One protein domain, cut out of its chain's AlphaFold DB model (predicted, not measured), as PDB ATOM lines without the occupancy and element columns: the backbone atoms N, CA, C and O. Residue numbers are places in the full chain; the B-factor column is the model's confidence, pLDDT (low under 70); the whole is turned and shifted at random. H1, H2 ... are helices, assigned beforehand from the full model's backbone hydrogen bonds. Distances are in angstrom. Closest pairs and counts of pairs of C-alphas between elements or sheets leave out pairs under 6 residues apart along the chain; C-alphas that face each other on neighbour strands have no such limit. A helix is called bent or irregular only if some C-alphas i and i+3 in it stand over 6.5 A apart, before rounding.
ATOM      1  N   LEU A  14     -35.890   3.443  22.537       81.31
ATOM      2  CA  LEU A  14     -35.553   2.410  23.522       81.31
ATOM      3  C   LEU A  14     -34.056   2.380  23.845       81.31
ATOM      4  O   LEU A  14     -33.683   2.245  25.008       81.31
ATOM      5  N   GLN A  15     -33.199   2.580  22.840       82.00
ATOM      6  CA  GLN A  15     -31.748   2.633  23.035       82.00
ATOM      7  C   GLN A  15     -31.344   3.810  23.929       82.00
ATOM      8  O   GLN A  15     -30.500   3.655  24.811       82.00
ATOM      9  N   LEU A  16     -31.988   4.966  23.745       80.06
ATOM     10  CA  LEU A  16     -31.754   6.141  24.580       80.06
ATOM     11  C   LEU A  16     -32.191   5.898  26.032       80.06
ATOM     12  O   LEU A  16     -31.449   6.229  26.952       80.06
ATOM     13  N   LEU A  17     -33.366   5.297  26.238       77.69
ATOM     14  CA  LEU A  17     -33.887   4.989  27.575       77.69
ATOM     15  C   LEU A  17     -33.069   3.916  28.305       77.69
ATOM     16  O   LEU A  17     -32.965   3.962  29.526       77.69
ATOM     17  N   SER A  18     -32.477   2.972  27.570       80.88
ATOM     18  CA  SER A  18     -31.605   1.930  28.130       80.88
ATOM     19  C   SER A  18     -30.193   2.418  28.474       80.88
ATOM     20  O   SER A  18     -29.439   1.717  29.144       80.88
ATOM     21  N   SER A  19     -29.815   3.614  28.016       80.44
ATOM     22  CA  SER A  19     -28.476   4.162  28.212       80.44
ATOM     23  C   SER A  19     -28.355   4.836  29.580       80.44
ATOM     24  O   SER A  19     -28.713   6.004  29.745       80.44
ATOM     25  N   GLU A  20     -27.757   4.138  30.546       70.25
ATOM     26  CA  GLU A  20     -27.489   4.670  31.893       70.25
ATOM     27  C   GLU A  20     -26.683   5.980  31.866       70.25
ATOM     28  O   GLU A  20     -26.980   6.913  32.615       70.25
ATOM     29  N   CYS A  21     -25.731   6.119  30.936       63.28
ATOM     30  CA  CYS A  21     -24.930   7.339  30.787       63.28
ATOM     31  C   CYS A  21     -25.760   8.571  30.393       63.28
ATOM     32  O   CYS A  21     -25.409   9.693  30.752       63.28
ATOM     33  N   ALA A  22     -26.869   8.381  29.671       65.50
ATOM     34  CA  ALA A  22     -27.735   9.483  29.246       65.50
ATOM     35  C   ALA A  22     -28.628   9.990  30.393       65.50
ATOM     36  O   ALA A  22     -29.158  11.096  30.322       65.50
ATOM     37  N   MET A  23     -28.773   9.183  31.446       68.81
ATOM     38  CA  MET A  23     -29.721   9.372  32.540       68.81
ATOM     39  C   MET A  23     -29.116  10.003  33.797       68.81
ATOM     40  O   MET A  23     -29.853  10.442  34.677       68.81
ATOM     41  N   GLN A  24     -27.789  10.041  33.898       74.19
ATOM     42  CA  GLN A  24     -27.090  10.464  35.116       74.19
ATOM     43  C   GLN A  24     -26.483  11.870  35.010       74.19
ATOM     44  O   GLN A  24     -26.229  12.506  36.033       74.19
ATOM     45  N   ALA A  25     -26.259  12.381  33.797       77.38
ATOM     46  CA  ALA A  25     -25.644  13.688  33.593       77.38
ATOM     47  C   ALA A  25     -26.691  14.821  33.569       77.38
ATOM     48  O   ALA A  25     -27.693  14.710  32.854       77.38
ATOM     49  N   PRO A  26     -26.467  15.938  34.291       80.31
ATOM     50  CA  PRO A  26     -27.323  17.110  34.173       80.31
ATOM     51  C   PRO A  26     -27.228  17.701  32.763       80.31
ATOM     52  O   PRO A  26     -26.144  17.834  32.190       80.31
ATOM     53  N   LEU A  27     -28.372  18.097  32.208       81.50
ATOM     54  CA  LEU A  27     -28.442  18.725  30.892       81.50
ATOM     55  C   LEU A  27     -28.159  20.224  31.019       81.50
ATOM     56  O   LEU A  27     -28.843  20.941  31.757       81.50
ATOM     57  N   ALA A  28     -27.159  20.689  30.269       83.31
ATOM     58  CA  ALA A  28     -26.754  22.091  30.236       83.31
ATOM     59  C   ALA A  28     -27.713  22.980  29.418       83.31
ATOM     60  O   ALA A  28     -27.844  24.164  29.720       83.31
ATOM     61  N   ASP A  29     -28.399  22.429  28.407       86.56
ATOM     62  CA  ASP A  29     -29.325  23.155  27.529       86.56
ATOM     63  C   ASP A  29     -30.573  22.322  27.151       86.56
ATOM     64  O   ASP A  29     -30.631  21.110  27.371       86.56
ATOM     65  N   ALA A  30     -31.609  22.961  26.588       89.19
ATOM     66  CA  ALA A  30     -32.828  22.286  26.123       89.19
ATOM     67  C   ALA A  30     -32.740  21.757  24.683       89.19
ATOM     68  O   ALA A  30     -33.713  21.178  24.192       89.19
ATOM     69  N   THR A  31     -31.617  21.931  23.980       89.88
ATOM     70  CA  THR A  31     -31.431  21.413  22.613       89.88
ATOM     71  C   THR A  31     -31.763  19.913  22.495       89.88
ATOM     72  O   THR A  31     -32.502  19.559  21.568       89.88
ATOM     73  N   PRO A  32     -31.327  19.031  23.425       88.56
ATOM     74  CA  PRO A  32     -31.725  17.626  23.437       88.56
ATOM     75  C   PRO A  32     -33.215  17.397  23.526       88.56
ATOM     76  O   PRO A  32     -33.789  16.682  22.704       88.56
ATOM     77  N   LEU A  33     -33.852  18.078  24.466       90.88
ATOM     78  CA  LEU A  33     -35.280  17.960  24.700       90.88
ATOM     79  C   LEU A  33     -36.080  18.437  23.475       90.88
ATOM     80  O   LEU A  33     -37.051  17.796  23.079       90.88
ATOM     81  N   CYS A  34     -35.630  19.501  22.804       90.31
ATOM     82  CA  CYS A  34     -36.229  19.987  21.560       90.31
ATOM     83  C   CYS A  34     -36.103  18.984  20.398       90.31
ATOM     84  O   CYS A  34     -37.035  18.870  19.601       90.31
ATOM     85  N   LEU A  35     -34.986  18.255  20.279       88.81
ATOM     86  CA  LEU A  35     -34.841  17.212  19.255       88.81
ATOM     87  C   LEU A  35     -35.727  15.997  19.546       88.81
ATOM     88  O   LEU A  35     -36.388  15.514  18.629       88.81
ATOM     89  N   LEU A  36     -35.798  15.548  20.803       90.06
ATOM     90  CA  LEU A  36     -36.685  14.450  21.217       90.06
ATOM     91  C   LEU A  36     -38.149  14.784  20.943       90.06
ATOM     92  O   LEU A  36     -38.882  13.986  20.363       90.06
ATOM     93  N   LEU A  37     -38.544  16.012  21.277       91.75
ATOM     94  CA  LEU A  37     -39.867  16.539  20.989       91.75
ATOM     95  C   LEU A  37     -40.175  16.520  19.481       91.75
ATOM     96  O   LEU A  37     -41.247  16.069  19.091       91.75
ATOM     97  N   ARG A  38     -39.240  16.954  18.621       88.50
ATOM     98  CA  ARG A  38     -39.410  16.916  17.153       88.50
ATOM     99  C   ARG A  38     -39.503  15.498  16.591       88.50
ATOM    100  O   ARG A  38     -40.174  15.304  15.585       88.50
ATOM    101  N   ARG A  39     -38.837  14.530  17.225       88.56
ATOM    102  CA  ARG A  39     -38.910  13.103  16.869       88.56
ATOM    103  C   ARG A  39     -40.159  12.403  17.409       88.56
ATOM    104  O   ARG A  39     -40.415  11.268  17.031       88.56
ATOM    105  N   GLY A  40     -40.934  13.060  18.274       88.88
ATOM    106  CA  GLY A  40     -42.106  12.460  18.916       88.88
ATOM    107  C   GLY A  40     -41.769  11.482  20.047       88.88
ATOM    108  O   GLY A  40     -42.643  10.735  20.473       88.88
ATOM    109  N   TRP A  41     -40.534  11.495  20.558       92.69
ATOM    110  CA  TRP A  41     -40.062  10.603  21.627       92.69
ATOM    111  C   TRP A  41     -40.480  11.135  23.000       92.69
ATOM    112  O   TRP A  41     -39.695  11.710  23.762       92.69
ATOM    113  N   VAL A  42     -41.783  11.044  23.277       88.81
ATOM    114  CA  VAL A  42     -42.408  11.648  24.461       88.81
ATOM    115  C   VAL A  42     -41.983  10.943  25.750       88.81
ATOM    116  O   VAL A  42     -41.882  11.607  26.786       88.81
ATOM    117  N   ALA A  43     -41.726   9.632  25.716       87.00
ATOM    118  CA  ALA A  43     -41.304   8.899  26.905       87.00
ATOM    119  C   ALA A  43     -39.897   9.341  27.323       87.00
ATOM    120  O   ALA A  43     -39.708   9.763  28.463       87.00
ATOM    121  N   SER A  44     -38.957   9.397  26.376       88.81
ATOM    122  CA  SER A  44     -37.608   9.933  26.614       88.81
ATOM    123  C   SER A  44     -37.617  11.383  27.089       88.81
ATOM    124  O   SER A  44     -36.897  11.742  28.020       88.81
ATOM    125  N   LEU A  45     -38.468  12.226  26.495       90.44
ATOM    126  CA  LEU A  45     -38.609  13.622  26.911       90.44
ATOM    127  C   LEU A  45     -39.040  13.742  28.381       90.44
ATOM    128  O   LEU A  45     -38.474  14.549  29.112       90.44
ATOM    129  N   ARG A  46     -40.031  12.953  28.819       89.94
ATOM    130  CA  ARG A  46     -40.520  12.961  30.212       89.94
ATOM    131  C   ARG A  46     -39.443  12.532  31.195       89.94
ATOM    132  O   ARG A  46     -39.345  13.112  32.270       89.94
ATOM    133  N   THR A  47     -38.650  11.547  30.800       89.56
ATOM    134  CA  THR A  47     -37.583  10.975  31.611       89.56
ATOM    135  C   THR A  47     -36.398  11.936  31.775       89.56
ATOM    136  O   THR A  47     -35.850  12.044  32.867       89.56
ATOM    137  N   LEU A  48     -36.037  12.684  30.726       89.00
ATOM    138  CA  LEU A  48     -34.884  13.595  30.739       89.00
ATOM    139  C   LEU A  48     -35.221  15.026  31.194       89.00
ATOM    140  O   LEU A  48     -34.330  15.774  31.588       89.00
ATOM    141  N   LEU A  49     -36.496  15.432  31.171       90.00
ATOM    142  CA  LEU A  49     -36.925  16.772  31.593       90.00
ATOM    143  C   LEU A  49     -36.503  17.152  33.033       90.00
ATOM    144  O   LEU A  49     -36.122  18.310  33.232       90.00
ATOM    145  N   PRO A  50     -36.539  16.246  34.035       90.38
ATOM    146  CA  PRO A  50     -36.058  16.536  35.387       90.38
ATOM    147  C   PRO A  50     -34.548  16.789  35.475       90.38
ATOM    148  O   PRO A  50     -34.115  17.451  36.412       90.38
ATOM    149  N   LEU A  51     -33.760  16.303  34.507       88.50
ATOM    150  CA  LEU A  51     -32.298  16.453  34.481       88.50
ATOM    151  C   LEU A  51     -31.840  17.831  33.981       88.50
ATOM    152  O   LEU A  51     -30.646  18.124  33.981       88.50
ATOM    153  N   LEU A  52     -32.766  18.686  33.534       87.75
ATOM    154  CA  LEU A  52     -32.446  20.047  33.113       87.75
ATOM    155  C   LEU A  52     -31.960  20.874  34.308       87.75
ATOM    156  O   LEU A  52     -32.692  21.041  35.288       87.75
ATOM    157  N   SER A  53     -30.748  21.428  34.201       82.62
ATOM    158  CA  SER A  53     -30.114  22.164  35.296       82.62
ATOM    159  C   SER A  53     -31.009  23.293  35.844       82.62
ATOM    160  O   SER A  53     -31.547  24.091  35.062       82.62
ATOM    161  N   PRO A  54     -31.146  23.429  37.179       78.44
ATOM    162  CA  PRO A  54     -31.977  24.461  37.798       78.44
ATOM    163  C   PRO A  54     -31.491  25.887  37.500       78.44
ATOM    164  O   PRO A  54     -32.310  26.804  37.467       78.44
ATOM    165  N   SER A  55     -30.195  26.081  37.216       76.19
ATOM    166  CA  SER A  55     -29.601  27.399  36.943       76.19
ATOM    167  C   SER A  55     -30.118  28.050  35.655       76.19
ATOM    168  O   SER A  55     -30.247  29.271  35.589       76.19
ATOM    169  N   HIS A  56     -30.459  27.247  34.642       75.06
ATOM    170  CA  HIS A  56     -30.951  27.714  33.335       75.06
ATOM    171  C   HIS A  56     -32.399  27.286  33.056       75.06
ATOM    172  O   HIS A  56     -32.970  27.607  32.009       75.06
ATOM    173  N   ALA A  57     -33.032  26.615  34.023       76.81
ATOM    174  CA  ALA A  57     -34.367  26.048  33.907       76.81
ATOM    175  C   ALA A  57     -35.450  27.010  33.375       76.81
ATOM    176  O   ALA A  57     -36.227  26.563  32.531       76.81
ATOM    177  N   PRO A  58     -35.578  28.289  33.792       87.00
ATOM    178  CA  PRO A  58     -36.696  29.117  33.330       87.00
ATOM    179  C   PRO A  58     -36.625  29.454  31.832       87.00
ATOM    180  O   PRO A  58     -37.632  29.318  31.132       87.00
ATOM    181  N   GLN A  59     -35.449  29.839  31.327       89.62
ATOM    182  CA  GLN A  59     -35.248  30.197  29.918       89.62
ATOM    183  C   GLN A  59     -35.318  28.963  29.009       89.62
ATOM    184  O   GLN A  59     -35.999  28.975  27.982       89.62
ATOM    185  N   GLU A  60     -34.686  27.868  29.422       89.75
ATOM    186  CA  GLU A  60     -34.664  26.621  28.659       89.75
ATOM    187  C   GLU A  60     -36.047  25.942  28.636       89.75
ATOM    188  O   GLU A  60     -36.502  25.472  27.588       89.75
ATOM    189  N   ARG A  61     -36.822  26.021  29.730       88.69
ATOM    190  CA  ARG A  61     -38.241  25.614  29.726       88.69
ATOM    191  C   ARG A  61     -39.095  26.504  28.826       88.69
ATOM    192  O   ARG A  61     -40.017  25.997  28.194       88.69
ATOM    193  N   ALA A  62     -38.828  27.810  28.744       90.50
ATOM    194  CA  ALA A  62     -39.547  28.692  27.821       90.50
ATOM    195  C   ALA A  62     -39.299  28.298  26.355       90.50
ATOM    196  O   ALA A  62     -40.253  28.186  25.585       90.50
ATOM    197  N   ARG A  63     -38.051  27.986  25.992       91.25
ATOM    198  CA  ARG A  63     -37.697  27.456  24.665       91.25
ATOM    199  C   ARG A  63     -38.412  26.146  24.353       91.25
ATOM    200  O   ARG A  63     -39.006  26.019  23.281       91.25
ATOM    201  N   LEU A  64     -38.427  25.209  25.302       91.31
ATOM    202  CA  LEU A  64     -39.134  23.940  25.141       91.31
ATOM    203  C   LEU A  64     -40.647  24.143  24.960       91.31
ATOM    204  O   LEU A  64     -41.250  23.488  24.112       91.31
ATOM    205  N   ARG A  65     -41.263  25.084  25.695       91.88
ATOM    206  CA  ARG A  65     -42.683  25.442  25.511       91.88
ATOM    207  C   ARG A  65     -42.961  25.989  24.112       91.88
ATOM    208  O   ARG A  65     -43.938  25.570  23.502       91.88
ATOM    209  N   ILE A  66     -42.110  26.879  23.597       90.88
ATOM    210  CA  ILE A  66     -42.243  27.419  22.232       90.88
ATOM    211  C   ILE A  66     -42.156  26.285  21.204       90.88
ATOM    212  O   ILE A  66     -43.006  26.188  20.320       90.88
ATOM    213  N   ALA A  67     -41.177  25.385  21.348       89.31
ATOM    214  CA  ALA A  67     -41.028  24.236  20.460       89.31
ATOM    215  C   ALA A  67     -42.242  23.287  20.523       89.31
ATOM    216  O   ALA A  67     -42.722  22.829  19.486       89.31
ATOM    217  N   ALA A  68     -42.769  23.019  21.723       91.31
ATOM    218  CA  ALA A  68     -43.941  22.162  21.920       91.31
ATOM    219  C   ALA A  68     -45.208  22.782  21.327       91.31
ATOM    220  O   ALA A  68     -46.005  22.084  20.697       91.31
ATOM    221  N   GLN A  69     -45.368  24.095  21.479       87.31
ATOM    222  CA  GLN A  69     -46.475  24.833  20.889       87.31
ATOM    223  C   GLN A  69     -46.419  24.790  19.355       87.31
ATOM    224  O   GLN A  69     -47.428  24.478  18.727       87.31
ATOM    225  N   ALA A  70     -45.241  24.995  18.757       82.00
ATOM    226  CA  ALA A  70     -45.055  24.889  17.310       82.00
ATOM    227  C   ALA A  70     -45.395  23.481  16.780       82.00
ATOM    228  O   ALA A  70     -46.093  23.345  15.774       82.00
ATOM    229  N   LEU A  71     -44.966  22.426  17.485       89.00
ATOM    230  CA  LEU A  71     -45.298  21.044  17.123       89.00
ATOM    231  C   LEU A  71     -46.809  20.781  17.210       89.00
ATOM    232  O   LEU A  71     -47.392  20.204  16.293       89.00
ATOM    233  N   LYS A  72     -47.457  21.236  18.290       88.81
ATOM    234  CA  LYS A  72     -48.909  21.120  18.481       88.81
ATOM    235  C   LYS A  72     -49.682  21.812  17.360       88.81
ATOM    236  O   LYS A  72     -50.664  21.257  16.868       88.81
ATOM    237  N   GLU A  73     -49.270  23.012  16.966       80.50
ATOM    238  CA  GLU A  73     -49.902  23.770  15.882       80.50
ATOM    239  C   GLU A  73     -49.762  23.055  14.536       80.50
ATOM    240  O   GLU A  73     -50.764  22.904  13.829       80.50
ATOM    241  N   GLY A  74     -48.568  22.530  14.233       77.75
ATOM    242  CA  GLY A  74     -48.312  21.718  13.042       77.75
ATOM    243  C   GLY A  74     -49.156  20.442  13.007       77.75
ATOM    244  O   GLY A  74     -49.893  20.217  12.047       77.75
ATOM    245  N   ALA A  75     -49.144  19.654  14.087       81.56
ATOM    246  CA  ALA A  75     -49.946  18.434  14.207       81.56
ATOM    247  C   ALA A  75     -51.454  18.721  14.104       81.56
ATOM    248  O   ALA A  75     -52.181  18.021  13.403       81.56
ATOM    249  N   SER A  76     -51.927  19.804  14.728       74.88
ATOM    250  CA  SER A  76     -53.318  20.258  14.597       74.88
ATOM    251  C   SER A  76     -53.653  20.706  13.171       74.88
ATOM    252  O   SER A  76     -54.812  20.651  12.764       74.88
ATOM    253  N   GLY A  77     -52.676  21.212  12.416       69.94
ATOM    254  CA  GLY A  77     -52.810  21.513  10.990       69.94
ATOM    255  C   GLY A  77     -52.996  20.246  10.157       69.94
ATOM    256  O   GLY A  77     -53.956  20.159   9.395       69.94
ATOM    257  N   VAL A  78     -52.144  19.239  10.373       74.88
ATOM    258  CA  VAL A  78     -52.216  17.939   9.685       74.88
ATOM    259  C   VAL A  78     -53.514  17.207  10.013       74.88
ATOM    260  O   VAL A  78     -54.218  16.797   9.098       74.88
ATOM    261  N   LEU A  79     -53.900  17.111  11.290       74.75
ATOM    262  CA  LEU A  79     -55.175  16.501  11.686       74.75
ATOM    263  C   LEU A  79     -56.363  17.203  11.026       74.75
ATOM    264  O   LEU A  79     -57.276  16.544  10.545       74.75
ATOM    265  N   ARG A  80     -56.336  18.538  10.926       62.00
ATOM    266  CA  ARG A  80     -57.372  19.286  10.198       62.00
ATOM    267  C   ARG A  80     -57.392  18.967   8.705       62.00
ATOM    268  O   ARG A  80     -58.480  18.936   8.140       62.00
ATOM    269  N   ALA A  81     -56.238  18.743   8.081       62.56
ATOM    270  CA  ALA A  81     -56.154  18.341   6.679       62.56
ATOM    271  C   ALA A  81     -56.694  16.914   6.467       62.56
ATOM    272  O   ALA A  81     -57.488  16.688   5.556       62.56
ATOM    273  N   VAL A  82     -56.329  15.984   7.356       70.81
ATOM    274  CA  VAL A  82     -56.754  14.576   7.313       70.81
ATOM    275  C   VAL A  82     -58.252  14.435   7.596       70.81
ATOM    276  O   VAL A  82     -58.972  13.850   6.794       70.81
ATOM    277  N   SER A  83     -58.763  15.022   8.684       69.12
ATOM    278  CA  SER A  83     -60.184  14.922   9.059       69.12
ATOM    279  C   SER A  83     -61.139  15.576   8.058       69.12
ATOM    280  O   SER A  83     -62.336  15.315   8.112       69.12
ATOM    281  N   ARG A  84     -60.647  16.446   7.170       59.12
ATOM    282  CA  ARG A  84     -61.457  17.125   6.146       59.12
ATOM    283  C   ARG A  84     -61.272  16.554   4.737       59.12
ATOM    284  O   ARG A  84     -61.751  17.156   3.784       59.12
ATOM    285  N   GLY A  85     -60.573  15.426   4.588       56.47
ATOM    286  CA  GLY A  85     -60.369  14.799   3.279       56.47
ATOM    287  C   GLY A  85     -59.616  15.690   2.282       56.47
ATOM    288  O   GLY A  85     -59.889  15.636   1.090       56.47
TER     289      GLY A  85
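AT A GLANCE: This is residues 14 to 85 of the 292 residues of the protein "Hypothetical protein" of Chrysotila carterae (UniProt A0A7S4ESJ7). One long helix, H5, runs nearly parallel to the helical hairpin of H3 and H4; it packs on H3 with residues 64 to 71 alone, and its last part, with the two residues after it, sticks out as a free arm, residues 72 to 85. Two short helices, H1 and H2, sit on the side of H4 away from H5. The printed part has 72 residues with five named helices, H1 to H5 in that order along the chain, and no named strand; the class is all helix. The whole is loose, with a radius of gyration of the C-alphas of 14.3 A, and flat, with spans of 46 by 29 by 13 A.

IN THESE COORDINATES: H5, residues 57 to 83, is the longest helix, 37.5 A from C-alpha 57 at (-34.367, 26.048, 33.907) to C-alpha 83 at (-60.184, 14.922, 9.059). H3, residues 31 to 39, measures 12.6 A, and H4, residues 42 to 51, measures 15.0 A. H4 is only just irregular: C-alphas 47 and 50 are 6.9 A apart. H1, residues 14 to 18, measures 6.1 A and begins with C-alpha 14 at (-35.553, 2.410, 23.522). H2, residues 20 to 24, measures 6.6 A.

HOW THE PARTS SIT: H5 touches H3 with residues 64 to 71 alone; their closest C-alphas, those of Cys 34 and Leu 64, are 6.1 A apart. The two run the same way at a shallow tilt of 12 degrees. H3 and H4 form a helical hairpin and touch, with the C-alphas of Leu 33 and Leu 45 closest at 5.9 A; they run opposite ways at a shallow tilt of 11 degrees. H4 and H5 are near each other, with 5 pairs of C-alphas within 10 A. H2 and H4 only just touch, with 3 pairs of C-alphas within 8 A, the closest being those of Met 23 and Leu 48 at 6.9 A. H1 is close to but not clearly touching H4, with the C-alphas of Leu 17 and Ser 44 closest at 6.3 A. H1 and H2 both stay apart from H3 and from H5. In H1, H2, H3 and H5 every O i to N i+4 pair is within hydrogen-bond range; in H4, 4 of 6 are.

THE WHOLE: The C-alphas of Ser 55 and Gly 85 are the two farthest apart, at 47.3 A. Without the free stretch, the body of 58 residues spans 28 by 26 by 13 A. The printed part has no cut and no long link. The mean pLDDT of the printed part is 82.4; residues 21 to 23, 77, 80 to 81 and 83 to 85 are under 70.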